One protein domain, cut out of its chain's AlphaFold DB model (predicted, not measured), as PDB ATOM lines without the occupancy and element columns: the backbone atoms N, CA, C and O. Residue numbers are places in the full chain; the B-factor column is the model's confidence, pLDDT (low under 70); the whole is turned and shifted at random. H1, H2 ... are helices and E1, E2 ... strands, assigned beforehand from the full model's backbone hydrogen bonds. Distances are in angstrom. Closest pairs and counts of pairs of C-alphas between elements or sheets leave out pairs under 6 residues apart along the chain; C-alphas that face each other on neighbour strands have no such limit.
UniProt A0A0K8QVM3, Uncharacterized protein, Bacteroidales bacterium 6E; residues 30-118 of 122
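What this domain is: This is residues 30 to 118 of the 122 residues of an uncharacterized protein of Bacteroidales bacterium 6E (UniProt A0A0K8QVM3). The model has little regular structure: mostly loops, with a small parallel sheet of three short strands, E1, E2, E3 in order, at one side, helix H1 grazing it and H2 away from it. The printed part has 89 residues, with the class mixed and 24 residues in named elements, E1, H1, E2, H2, E3 along the chain. It is compact, radius of gyration of the C-alphas 13.6 A, spanning 39 by 32 by 18 A.

Where its parts are: E2 is residues 58 to 61, 10.4 A; E1, residues 37 to 39, 6.4 A, begins at (24.088, -8.096, 11.776); E3, residues 96 to 98, 6.5 A, ends at (26.216, -0.224, 5.637). H1, residues 42 to 50, is 12.4 A; H2, residues 68 to 72, 8.3 A.

How they stand to each other: E2 is parallel to E1 at 29 degrees, N 39 and O 60 at 2.8 A, and to E3 at 20 degrees, N 59 and O 96 at 2.8 A. E1, H1, E2 and E2, H2, E3 are strand-helix-strand units, parallel neighbours with a helix between, with right-handed crossovers. H1 only grazes the sheet; the closest C-alphas of H1 and E1, Leu 45 and Ile 39, are 6.4 A apart. H2 is apart from H1. Every O i to N i+4 pair is within hydrogen-bond range in H1; in H2 0 of 1, with 2 of 2 O i to N i+3.

The domain as a whole: The farthest C-alphas, Ser 34 and Asn 113, are 39.7 A apart. The printed part has no cut. The link H2 to E3, 23 residues, is long. Residues 84 to 90 and 114 to 118 have pLDDT under 70.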
ATOM      1  N   ASP A  30      24.407  -8.957  16.554       97.94
ATOM      2  CA  ASP A  30      23.170  -8.896  17.350       97.94
ATOM      3  C   ASP A  30      22.254  -7.732  16.927       97.94
ATOM      4  O   ASP A  30      21.161  -7.553  17.471       97.94
ATOM      5  N   GLY A  31      22.685  -6.948  15.934       98.25
ATOM      6  CA  GLY A  31      21.932  -5.822  15.397       98.25
ATOM      7  C   GLY A  31      22.101  -4.520  16.181       98.25
ATOM      8  O   GLY A  31      21.433  -3.541  15.849       98.25
ATOM      9  N   SER A  32      22.967  -4.479  17.198       98.50
ATOM     10  CA  SER A  32      23.388  -3.237  17.857       98.50
ATOM     11  C   SER A  32      24.356  -2.429  16.986       98.50
ATOM     12  O   SER A  32      24.973  -2.953  16.060       98.50
ATOM     13  N   THR A  33      24.545  -1.146  17.302       97.75
ATOM     14  CA  THR A  33      25.517  -0.280  16.604       97.75
ATOM     15  C   THR A  33      26.956  -0.788  16.714       97.75
ATOM     16  O   THR A  33      27.733  -0.624  15.780       97.75
ATOM     17  N   SER A  34      27.323  -1.405  17.843       98.06
ATOM     18  CA  SER A  34      28.661  -1.964  18.074       98.06
ATOM     19  C   SER A  34      28.865  -3.349  17.463       98.06
ATOM     20  O   SER A  34      30.007  -3.777  17.310       98.06
ATOM     21  N   ASN A  35      27.780  -4.063  17.159       98.38
ATOM     22  CA  ASN A  35      27.811  -5.431  16.652       98.38
ATOM     23  C   ASN A  35      26.665  -5.665  15.642       98.38
ATOM     24  O   ASN A  35      25.742  -6.446  15.908       98.38
ATOM     25  N   PRO A  36      26.688  -4.963  14.493       98.75
ATOM     26  CA  PRO A  36      25.628  -5.048  13.494       98.75
ATOM     27  C   PRO A  36      25.517  -6.464  12.919       98.75
ATOM     28  O   PRO A  36      26.504  -7.197  12.828       98.75
ATOM     29  N   TYR A  37      24.313  -6.843  12.496       98.81
ATOM     30  CA  TYR A  37      24.088  -8.096  11.776       98.81
ATOM     31  C   TYR A  37      24.890  -8.126  10.470       98.81
ATOM     32  O   TYR A  37      24.838  -7.177   9.687       98.81
ATOM     33  N   GLN A  38      25.607  -9.223  10.218       98.69
ATOM     34  CA  GLN A  38      26.464  -9.365   9.035       98.69
ATOM     35  C   GLN A  38      25.713 -10.009   7.869       98.69
ATOM     36  O   GLN A  38      25.276 -11.155   7.958       98.69
ATOM     37  N   ILE A  39      25.579  -9.282   6.765       98.62
ATOM     38  CA  ILE A  39      24.799  -9.699   5.600       98.62
ATOM     39  C   ILE A  39      25.752 -10.151   4.498       98.62
ATOM     40  O   ILE A  39      26.443  -9.338   3.888       98.62
ATOM     41  N   ALA A  40      25.792 -11.462   4.262       98.19
ATOM     42  CA  ALA A  40      26.693 -12.069   3.281       98.19
ATOM     43  C   ALA A  40      25.959 -12.743   2.113       98.19
ATOM     44  O   ALA A  40      26.579 -13.040   1.095       98.19
ATOM     45  N   THR A  41      24.659 -13.027   2.249       97.75
ATOM     46  CA  THR A  41      23.905 -13.794   1.248       97.75
ATOM     47  C   THR A  41      22.530 -13.199   0.959       97.75
ATOM     48  O   THR A  41      21.986 -12.413   1.744       97.75
ATOM     49  N   LEU A  42      21.933 -13.620  -0.161       97.12
ATOM     50  CA  LEU A  42      20.565 -13.257  -0.525       97.12
ATOM     51  C   LEU A  42      19.548 -13.733   0.524       97.12
ATOM     52  O   LEU A  42      18.560 -13.051   0.772       97.12
ATOM     53  N   GLU A  43      19.787 -14.868   1.177       97.12
ATOM     54  CA  GLU A  43      18.932 -15.410   2.238       97.12
ATOM     55  C   GLU A  43      18.980 -14.557   3.512       97.12
ATOM     56  O   GLU A  43      17.949 -14.406   4.169       97.12
ATOM     57  N   ASN A  44      20.143 -13.979   3.848       98.00
ATOM     58  CA  ASN A  44      20.260 -13.003   4.936       98.00
ATOM     59  C   ASN A  44      19.524 -11.712   4.595       98.00
ATOM     60  O   ASN A  44      18.750 -11.215   5.408       98.00
ATOM     61  N   LEU A  45      19.722 -11.197   3.379       97.00
ATOM     62  CA  LEU A  45      19.030 -10.000   2.911       97.00
ATOM     63  C   LEU A  45      17.507 -10.213   2.907       97.00
ATOM     64  O   LEU A  45      16.754  -9.386   3.419       97.00
ATOM     65  N   TYR A  46      17.048 -11.364   2.411       96.06
ATOM     66  CA  TYR A  46      15.639 -11.757   2.431       96.06
ATOM     67  C   TYR A  46      15.090 -11.914   3.851       96.06
ATOM     68  O   TYR A  46      13.949 -11.546   4.115       96.06
ATOM     69  N   TRP A  47      15.893 -12.417   4.791       97.25
ATOM     70  CA  TRP A  47      15.488 -12.475   6.191       97.25
ATOM     71  C   TRP A  47      15.174 -11.091   6.762       97.25
ATOM     72  O   TRP A  47      14.183 -10.965   7.480       97.25
ATOM     73  N   ILE A  48      15.929 -10.051   6.386       96.12
ATOM     74  CA  ILE A  48      15.594  -8.673   6.769       96.12
ATOM     75  C   ILE A  48      14.217  -8.301   6.210       96.12
ATOM     76  O   ILE A  48      13.374  -7.829   6.966       96.12
ATOM     77  N   SER A  49      13.939  -8.548   4.925       92.56
ATOM     78  CA  SER A  49      12.687  -8.092   4.296       92.56
ATOM     79  C   SER A  49      11.420  -8.746   4.839       92.56
ATOM     80  O   SER A  49      10.350  -8.146   4.768       92.56
ATOM     81  N   VAL A  50      11.517  -9.934   5.437       91.88
ATOM     82  CA  VAL A  50      10.360 -10.609   6.049       91.88
ATOM     83  C   VAL A  50      10.304 -10.491   7.572       91.88
ATOM     84  O   VAL A  50       9.265 -10.795   8.161       91.88
ATOM     85  N   ASN A  51      11.376 -10.038   8.230       93.00
ATOM     86  CA  ASN A  51      11.448  -9.941   9.685       93.00
ATOM     87  C   ASN A  51      11.314  -8.493  10.179       93.00
ATOM     88  O   ASN A  51      12.292  -7.793  10.426       93.00
ATOM     89  N   LYS A  52      10.069  -8.068  10.411       92.06
ATOM     90  CA  LYS A  52       9.752  -6.715  10.901       92.06
ATOM     91  C   LYS A  52      10.415  -6.366  12.235       92.06
ATOM     92  O   LYS A  52      10.719  -5.206  12.483       92.06
ATOM     93  N   GLY A  53      10.662  -7.364  13.088       93.44
ATOM     94  CA  GLY A  53      11.243  -7.166  14.418       93.44
ATOM     95  C   GLY A  53      12.710  -6.736  14.411       93.44
ATOM     96  O   GLY A  53      13.268  -6.509  15.482       93.44
ATOM     97  N   VAL A  54      13.341  -6.659  13.233       95.69
ATOM     98  CA  VAL A  54      14.730  -6.206  13.088       95.69
ATOM     99  C   VAL A  54      14.875  -4.949  12.232       95.69
ATOM    100  O   VAL A  54      15.991  -4.522  11.960       95.69
ATOM    101  N   TRP A  55      13.774  -4.332  11.802       95.38
ATOM    102  CA  TRP A  55      13.816  -3.139  10.949       95.38
ATOM    103  C   TRP A  55      14.334  -1.877  11.653       95.38
ATOM    104  O   TRP A  55      14.616  -0.887  10.984       95.38
ATOM    105  N   ASP A  56      14.515  -1.926  12.972       95.62
ATOM    106  CA  ASP A  56      15.160  -0.906  13.806       95.62
ATOM    107  C   ASP A  56      16.645  -1.216  14.104       95.62
ATOM    108  O   ASP A  56      17.272  -0.525  14.906       95.62
ATOM    109  N   LYS A  57      17.209  -2.282  13.516       98.12
ATOM    110  CA  LYS A  57      18.568  -2.773  13.802       98.12
ATOM    111  C   LYS A  57      19.609  -2.300  12.793       98.12
ATOM    112  O   LYS A  57      19.305  -1.747  11.739       98.12
ATOM    113  N   HIS A  58      20.869  -2.538  13.134       98.69
ATOM    114  CA  HIS A  58      22.018  -2.180  12.312       98.69
ATOM    115  C   HIS A  58      22.555  -3.398  11.560       98.69
ATOM    116  O   HIS A  58      22.706  -4.485  12.125       98.69
ATOM    117  N   PHE A  59      22.869  -3.192  10.287       98.75
ATOM    118  CA  PHE A  59      23.329  -4.204   9.349       98.75
ATOM    119  C   PHE A  59      24.608  -3.735   8.663       98.75
ATOM    120  O   PHE A  59      24.750  -2.555   8.340       98.75
ATOM    121  N   VAL A  60      25.519  -4.671   8.419       98.81
ATOM    122  CA  VAL A  60      26.745  -4.452   7.655       98.81
ATOM    123  C   VAL A  60      26.876  -5.548   6.607       98.81
ATOM    124  O   VAL A  60      26.766  -6.732   6.923       98.81
ATOM    125  N   GLN A  61      27.082  -5.176   5.351       98.75
ATOM    126  CA  GLN A  61      27.338  -6.134   4.286       98.75
ATOM    127  C   GLN A  61      28.786  -6.629   4.377       98.75
ATOM    128  O   GLN A  61      29.692  -5.863   4.701       98.75
ATOM    129  N   THR A  62      29.009  -7.917   4.130       98.69
ATOM    130  CA  THR A  62      30.343  -8.544   4.224       98.69
ATOM    131  C   THR A  62      30.733  -9.341   2.978       98.69
ATOM    132  O   THR A  62      31.811  -9.933   2.936       98.69
ATOM    133  N   ALA A  63      29.867  -9.363   1.961       98.56
ATOM    134  CA  ALA A  63      30.122  -9.970   0.661       98.56
ATOM    135  C   ALA A  63      29.252  -9.321  -0.424       98.56
ATOM    136  O   ALA A  63      28.209  -8.741  -0.122       98.56
ATOM    137  N   ASP A  64      29.650  -9.447  -1.690       98.75
ATOM    138  CA  ASP A  64      28.763  -9.148  -2.817       98.75
ATOM    139  C   ASP A  64      27.582 -10.129  -2.843       98.75
ATOM    140  O   ASP A  64      27.752 -11.327  -2.615       98.75
ATOM    141  N   ILE A  65      26.385  -9.624  -3.143       98.38
ATOM    142  CA  ILE A  65      25.150 -10.412  -3.168       98.38
ATOM    143  C   ILE A  65      24.588 -10.432  -4.590       98.38
ATOM    144  O   ILE A  65      24.167  -9.410  -5.137       98.38
ATOM    145  N   ASP A  66      24.524 -11.626  -5.175       97.56
ATOM    146  CA  ASP A  66      23.759 -11.872  -6.396       97.56
ATOM    147  C   ASP A  66      22.287 -12.131  -6.043       97.56
ATOM    148  O   ASP A  66      21.924 -13.158  -5.471       97.56
ATOM    149  N   ALA A  67      21.432 -11.170  -6.382       96.88
ATOM    150  CA  ALA A  67      19.992 -11.215  -6.190       96.88
ATOM    151  C   ALA A  67      19.228 -11.621  -7.464       96.88
ATOM    152  O   ALA A  67      18.003 -11.512  -7.487       96.88
ATOM    153  N   SER A  68      19.894 -12.113  -8.517       96.62
ATOM    154  CA  SER A  68      19.256 -12.509  -9.787       96.62
ATOM    155  C   SER A  68      18.150 -13.557  -9.623       96.62
ATOM    156  O   SER A  68      17.160 -13.539 -10.360       96.62
ATOM    157  N   ALA A  69      18.243 -14.411  -8.598       95.12
ATOM    158  CA  ALA A  69      17.199 -15.375  -8.254       95.12
ATOM    159  C   ALA A  69      15.833 -14.713  -7.978       95.12
ATOM    160  O   ALA A  69      14.795 -15.328  -8.247       95.12
ATOM    161  N   THR A  70      15.815 -13.446  -7.533       94.62
ATOM    162  CA  THR A  70      14.584 -12.673  -7.287       94.62
ATOM    163  C   THR A  70      13.712 -12.512  -8.529       94.62
ATOM    164  O   THR A  70      12.506 -12.333  -8.395       94.62
ATOM    165  N   ALA A  71      14.265 -12.656  -9.738       94.31
ATOM    166  CA  ALA A  71      13.490 -12.634 -10.978       94.31
ATOM    167  C   ALA A  71      12.430 -13.747 -11.051       94.31
ATOM    168  O   ALA A  71      11.399 -13.585 -11.702       94.31
ATOM    169  N   SER A  72      12.683 -14.873 -10.380       92.75
ATOM    170  CA  SER A  72      11.768 -16.017 -10.301       92.75
ATOM    171  C   SER A  72      10.857 -15.997  -9.072       92.75
ATOM    172  O   SER A  72      10.023 -16.891  -8.917       92.75
ATOM    173  N   TRP A  73      11.005 -15.008  -8.185       91.00
ATOM    174  CA  TRP A  73      10.186 -14.942  -6.979       91.00
ATOM    175  C   TRP A  73       8.739 -14.559  -7.312       91.00
ATOM    176  O   TRP A  73       8.486 -13.803  -8.259       91.00
ATOM    177  N   PRO A  74       7.770 -15.057  -6.523       87.38
ATOM    178  CA  PRO A  74       6.364 -14.713  -6.699       87.38
ATOM    179  C   PRO A  74       6.110 -13.217  -6.459       87.38
ATOM    180  O   PRO A  74       6.965 -12.484  -5.963       87.38
ATOM    181  N   ASP A  75       4.904 -12.757  -6.793       85.06
ATOM    182  CA  ASP A  75       4.442 -11.381  -6.550       85.06
ATOM    183  C   ASP A  75       5.343 -10.284  -7.146       85.06
ATOM    184  O   ASP A  75       5.446  -9.190  -6.581       85.06
ATOM    185  N   GLY A  76       6.003 -10.577  -8.271       86.75
ATOM    186  CA  GLY A  76       6.824  -9.607  -8.995       86.75
ATOM    187  C   GLY A  76       8.235  -9.423  -8.440       86.75
ATOM    188  O   GLY A  76       8.835  -8.377  -8.668       86.75
ATOM    189  N   GLY A  77       8.775 -10.403  -7.720       91.38
ATOM    190  CA  GLY A  77      10.161 -10.361  -7.270       91.38
ATOM    191  C   GLY A  77      10.325  -9.868  -5.836       91.38
ATOM    192  O   GLY A  77       9.561 -10.222  -4.934       91.38
ATOM    193  N   TRP A  78      11.339  -9.034  -5.623       91.50
ATOM    194  CA  TRP A  78      11.681  -8.469  -4.323       91.50
ATOM    195  C   TRP A  78      10.515  -7.682  -3.697       91.50
ATOM    196  O   TRP A  78       9.737  -6.995  -4.374       91.50
ATOM    197  N   LYS A  79      10.376  -7.812  -2.375       87.25
ATOM    198  CA  LYS A  79       9.493  -6.991  -1.537       87.25
ATOM    199  C   LYS A  79      10.392  -6.009  -0.775       87.25
ATOM    200  O   LYS A  79      11.288  -6.501  -0.087       87.25
ATOM    201  N   PRO A  80      10.191  -4.687  -0.916       88.75
ATOM    202  CA  PRO A  80      10.967  -3.689  -0.182       88.75
ATOM    203  C   PRO A  80      10.978  -3.951   1.329       88.75
ATOM    204  O   PRO A  80      10.021  -4.500   1.882       88.75
ATOM    205  N   ILE A  81      12.083  -3.591   1.977       90.75
ATOM    206  CA  ILE A  81      12.281  -3.699   3.422       90.75
ATOM    207  C   ILE A  81      11.662  -2.479   4.096       90.75
ATOM    208  O   ILE A  81      12.141  -1.365   3.931       90.75
ATOM    209  N   GLY A  82      10.679  -2.706   4.958       84.44
ATOM    210  CA  GLY A  82       9.870  -1.625   5.504       84.44
ATOM    211  C   GLY A  82       8.522  -1.550   4.802       84.44
ATOM    212  O   GLY A  82       8.321  -2.066   3.703       84.44
ATOM    213  N   THR A  83       7.551  -0.943   5.473       71.88
ATOM    214  CA  THR A  83       6.235  -0.672   4.886       71.88
ATOM    215  C   THR A  83       5.899   0.797   5.038       71.88
ATOM    216  O   THR A  83       5.944   1.307   6.157       71.88
ATOM    217  N   PHE A  84       5.457   1.429   3.950       61.19
ATOM    218  CA  PHE A  84       4.726   2.694   4.009       61.19
ATOM    219  C   PHE A  84       3.337   2.482   3.397       61.19
ATOM    220  O   PHE A  84       3.059   2.853   2.257       61.19
ATOM    221  N   GLU A  85       2.469   1.792   4.125       57.41
ATOM    222  CA  GLU A  85       1.045   1.813   3.796       57.41
ATOM    223  C   GLU A  85       0.427   3.084   4.388       57.41
ATOM    224  O   GLU A  85       0.867   3.581   5.422       57.41
ATOM    225  N   LEU A  86      -0.585   3.631   3.711       52.84
ATOM    226  CA  LEU A  86      -1.282   4.862   4.114       52.84
ATOM    227  C   LEU A  86      -2.219   4.662   5.322       52.84
ATOM    228  O   LEU A  86      -2.914   5.602   5.715       52.84
ATOM    229  N   ASP A  87      -2.269   3.455   5.894       53.06
ATOM    230  CA  ASP A  87      -2.922   3.200   7.175       53.06
ATOM    231  C   ASP A  87      -1.883   3.208   8.299       53.06
ATOM    232  O   ASP A  87      -0.764   2.729   8.157       53.06
ATOM    233  N   PHE A  88      -2.259   3.818   9.416       49.47
ATOM    234  CA  PHE A  88      -1.411   4.235  10.531       49.47
ATOM    235  C   PHE A  88      -0.767   3.086  11.345       49.47
ATOM    236  O   PHE A  88      -0.398   3.284  12.502       49.47
ATOM    237  N   SER A  89      -0.622   1.883  10.780       54.00
ATOM    238  CA  SER A  89       0.151   0.770  11.347       54.00
ATOM    239  C   SER A  89       1.586   0.733  10.794       54.00
ATOM    240  O   SER A  89       2.074  -0.264  10.262       54.00
ATOM    241  N   GLU A  90       2.280   1.861  10.928       67.19
ATOM    242  CA  GLU A  90       3.646   2.073  10.453       67.19
ATOM    243  C   GLU A  90       4.649   1.068  11.059       67.19
ATOM    244  O   GLU A  90       4.810   0.966  12.273       67.19
ATOM    245  N   ASN A  91       5.370   0.346  10.196       74.00
ATOM    246  CA  ASN A  91       6.673  -0.245  10.518       74.00
ATOM    247  C   ASN A  91       7.669   0.152   9.415       74.00
ATOM    248  O   ASN A  91       7.988  -0.663   8.547       74.00
ATOM    249  N   PRO A  92       8.111   1.420   9.366       85.69
ATOM    250  CA  PRO A  92       9.183   1.826   8.472       85.69
ATOM    251  C   PRO A  92      10.488   1.142   8.879       85.69
ATOM    252  O   PRO A  92      10.698   0.796  10.044       85.69
ATOM    253  N   PHE A  93      11.395   0.994   7.920       91.44
ATOM    254  CA  PHE A  93      12.782   0.695   8.240       91.44
ATOM    255  C   PHE A  93      13.429   1.936   8.870       91.44
ATOM    256  O   PHE A  93      13.493   2.994   8.246       91.44
ATOM    257  N   THR A  94      13.877   1.819  10.120       93.81
ATOM    258  CA  THR A  94      14.518   2.905  10.890       93.81
ATOM    259  C   THR A  94      15.953   2.578  11.294       93.81
ATOM    260  O   THR A  94      16.654   3.424  11.848       93.81
ATOM    261  N   GLY A  95      16.388   1.351  11.010       95.62
ATOM    262  CA  GLY A  95      17.746   0.878  11.192       95.62
ATOM    263  C   GLY A  95      18.743   1.484  10.204       95.62
ATOM    264  O   GLY A  95      18.465   2.440   9.481       95.62
ATOM    265  N   SER A  96      19.937   0.895  10.146       97.94
ATOM    266  CA  SER A  96      20.973   1.289   9.185       97.94
ATOM    267  C   SER A  96      21.506   0.086   8.428       97.94
ATOM    268  O   SER A  96      21.716  -0.966   9.023       97.94
ATOM    269  N   TYR A  97      21.809   0.266   7.149       98.31
ATOM    270  CA  TYR A  97      22.471  -0.740   6.327       98.31
ATOM    271  C   TYR A  97      23.750  -0.139   5.736       98.31
ATOM    272  O   TYR A  97      23.679   0.766   4.907       98.31
ATOM    273  N   ASP A  98      24.913  -0.613   6.181       98.50
ATOM    274  CA  ASP A  98      26.216  -0.224   5.637       98.50
ATOM    275  C   ASP A  98      26.672  -1.251   4.595       98.50
ATOM    276  O   ASP A  98      26.907  -2.415   4.915       98.50
ATOM    277  N   GLY A  99      26.787  -0.826   3.337       97.94
ATOM    278  CA  GLY A  99      27.195  -1.693   2.233       97.94
ATOM    279  C   GLY A  99      28.695  -1.993   2.174       97.94
ATOM    280  O   GLY A  99      29.071  -2.876   1.417       97.94
ATOM    281  N   THR A 100      29.544  -1.252   2.901       97.69
ATOM    282  CA  THR A 100      31.012  -1.450   2.981       97.69
ATOM    283  C   THR A 100      31.738  -1.650   1.634       97.69
ATOM    284  O   THR A 100      32.779  -2.303   1.558       97.69
ATOM    285  N   ASN A 101      31.240  -1.012   0.566       97.69
ATOM    286  CA  ASN A 101      31.680  -1.145  -0.837       97.69
ATOM    287  C   ASN A 101      31.375  -2.489  -1.522       97.69
ATOM    288  O   ASN A 101      31.849  -2.717  -2.635       97.69
ATOM    289  N   HIS A 102      30.564  -3.349  -0.914       98.56
ATOM    290  CA  HIS A 102      29.988  -4.504  -1.589       98.56
ATOM    291  C   HIS A 102      28.730  -4.129  -2.377       98.56
ATOM    292  O   HIS A 102      28.025  -3.159  -2.094       98.56
ATOM    293  N   SER A 103      28.455  -4.928  -3.398       98.19
ATOM    294  CA  SER A 103      27.355  -4.750  -4.332       98.19
ATOM    295  C   SER A 103      26.189  -5.685  -4.025       98.19
ATOM    296  O   SER A 103      26.355  -6.784  -3.498       98.19
ATOM    297  N   ILE A 104      24.986  -5.245  -4.384       98.00
ATOM    298  CA  ILE A 104      23.819  -6.114  -4.529       98.00
ATOM    299  C   ILE A 104      23.374  -5.974  -5.981       98.00
ATOM    300  O   ILE A 104      22.980  -4.888  -6.408       98.00
ATOM    301  N   SER A 105      23.482  -7.047  -6.758       97.69
ATOM    302  CA  SER A 105      23.240  -7.021  -8.208       97.69
ATOM    303  C   SER A 105      22.094  -7.939  -8.616       97.69
ATOM    304  O   SER A 105      21.807  -8.909  -7.927       97.69
ATOM    305  N   GLY A 106      21.433  -7.653  -9.739       95.88
ATOM    306  CA  GLY A 106      20.391  -8.535 -10.287       95.88
ATOM    307  C   GLY A 106      19.049  -8.502  -9.545       95.88
ATOM    308  O   GLY A 106      18.193  -9.345  -9.800       95.88
ATOM    309  N   LEU A 107      18.839  -7.533  -8.649       94.62
ATOM    310  CA  LEU A 107      17.581  -7.380  -7.919       94.62
ATOM    311  C   LEU A 107      16.418  -7.082  -8.880       94.62
ATOM    312  O   LEU A 107      16.431  -6.075  -9.587       94.62
ATOM    313  N   THR A 108      15.397  -7.936  -8.886       94.00
ATOM    314  CA  THR A 108      14.190  -7.758  -9.700       94.00
ATOM    315  C   THR A 108      13.039  -7.248  -8.843       94.00
ATOM    316  O   THR A 108      12.642  -7.900  -7.878       94.00
ATOM    317  N   ILE A 109      12.474  -6.102  -9.229       90.81
ATOM    318  CA  ILE A 109      11.270  -5.510  -8.633       90.81
ATOM    319  C   ILE A 109      10.298  -5.192  -9.770       90.81
ATOM    320  O   ILE A 109      10.571  -4.339 -10.611       90.81
ATOM    321  N   ASN A 110       9.157  -5.875  -9.806       87.94
ATOM    322  CA  ASN A 110       8.109  -5.679 -10.800       87.94
ATOM    323  C   ASN A 110       6.755  -5.486 -10.104       87.94
ATOM    324  O   ASN A 110       5.971  -6.425  -9.951       87.94
ATOM    325  N   ARG A 111       6.492  -4.254  -9.655       81.06
ATOM    326  CA  ARG A 111       5.277  -3.879  -8.915       81.06
ATOM    327  C   ARG A 111       4.569  -2.685  -9.580       81.06
ATOM    328  O   ARG A 111       4.606  -1.570  -9.070       81.06
ATOM    329  N   PRO A 112       3.916  -2.885 -10.739       73.88
ATOM    330  CA  PRO A 112       3.357  -1.785 -11.532       73.88
ATOM    331  C   PRO A 112       2.098  -1.140 -10.924       73.88
ATOM    332  O   PRO A 112       1.782  -0.005 -11.266       73.88
ATOM    333  N   ASN A 113       1.387  -1.840 -10.027       70.38
ATOM    334  CA  ASN A 113       0.105  -1.397  -9.454       70.38
ATOM    335  C   ASN A 113       0.182  -0.970  -7.975       70.38
ATOM    336  O   ASN A 113      -0.822  -0.531  -7.419       70.38
ATOM    337  N   SER A 114       1.340  -1.097  -7.317       61.72
ATOM    338  CA  SER A 114       1.571  -0.485  -6.004       61.72
ATOM    339  C   SER A 114       1.869   0.983  -6.260       61.72
ATOM    340  O   SER A 114       2.974   1.292  -6.700       61.72
ATOM    341  N   GLY A 115       0.867   1.856  -6.117       56.34
ATOM    342  CA  GLY A 115       0.961   3.271  -6.483       56.34
ATOM    343  C   GLY A 115       2.317   3.863  -6.105       56.34
ATOM    344  O   GLY A 115       2.616   3.937  -4.929       56.34
ATOM    345  N   SER A 116       3.131   4.161  -7.121       52.91
ATOM    346  CA  SER A 116       4.380   4.940  -7.221       52.91
ATOM    347  C   SER A 116       5.408   5.034  -6.074       52.91
ATOM    348  O   SER A 116       6.420   5.695  -6.285       52.91
ATOM    349  N   TYR A 117       5.226   4.427  -4.905       57.09
ATOM    350  CA  TYR A 117       5.996   4.805  -3.717       57.09
ATOM    351  C   TYR A 117       7.079   3.790  -3.317       57.09
ATOM    352  O   TYR A 117       8.073   4.219  -2.746       57.09
ATOM    353  N   HIS A 118       6.977   2.499  -3.685       66.25
ATOM    354  CA  HIS A 118       7.824   1.436  -3.085       66.25
ATOM    355  C   HIS A 118       8.529   0.534  -4.106       66.25
ATOM    356  O   HIS A 118       8.469  -0.692  -4.026       66.25
TER     357      HIS A 118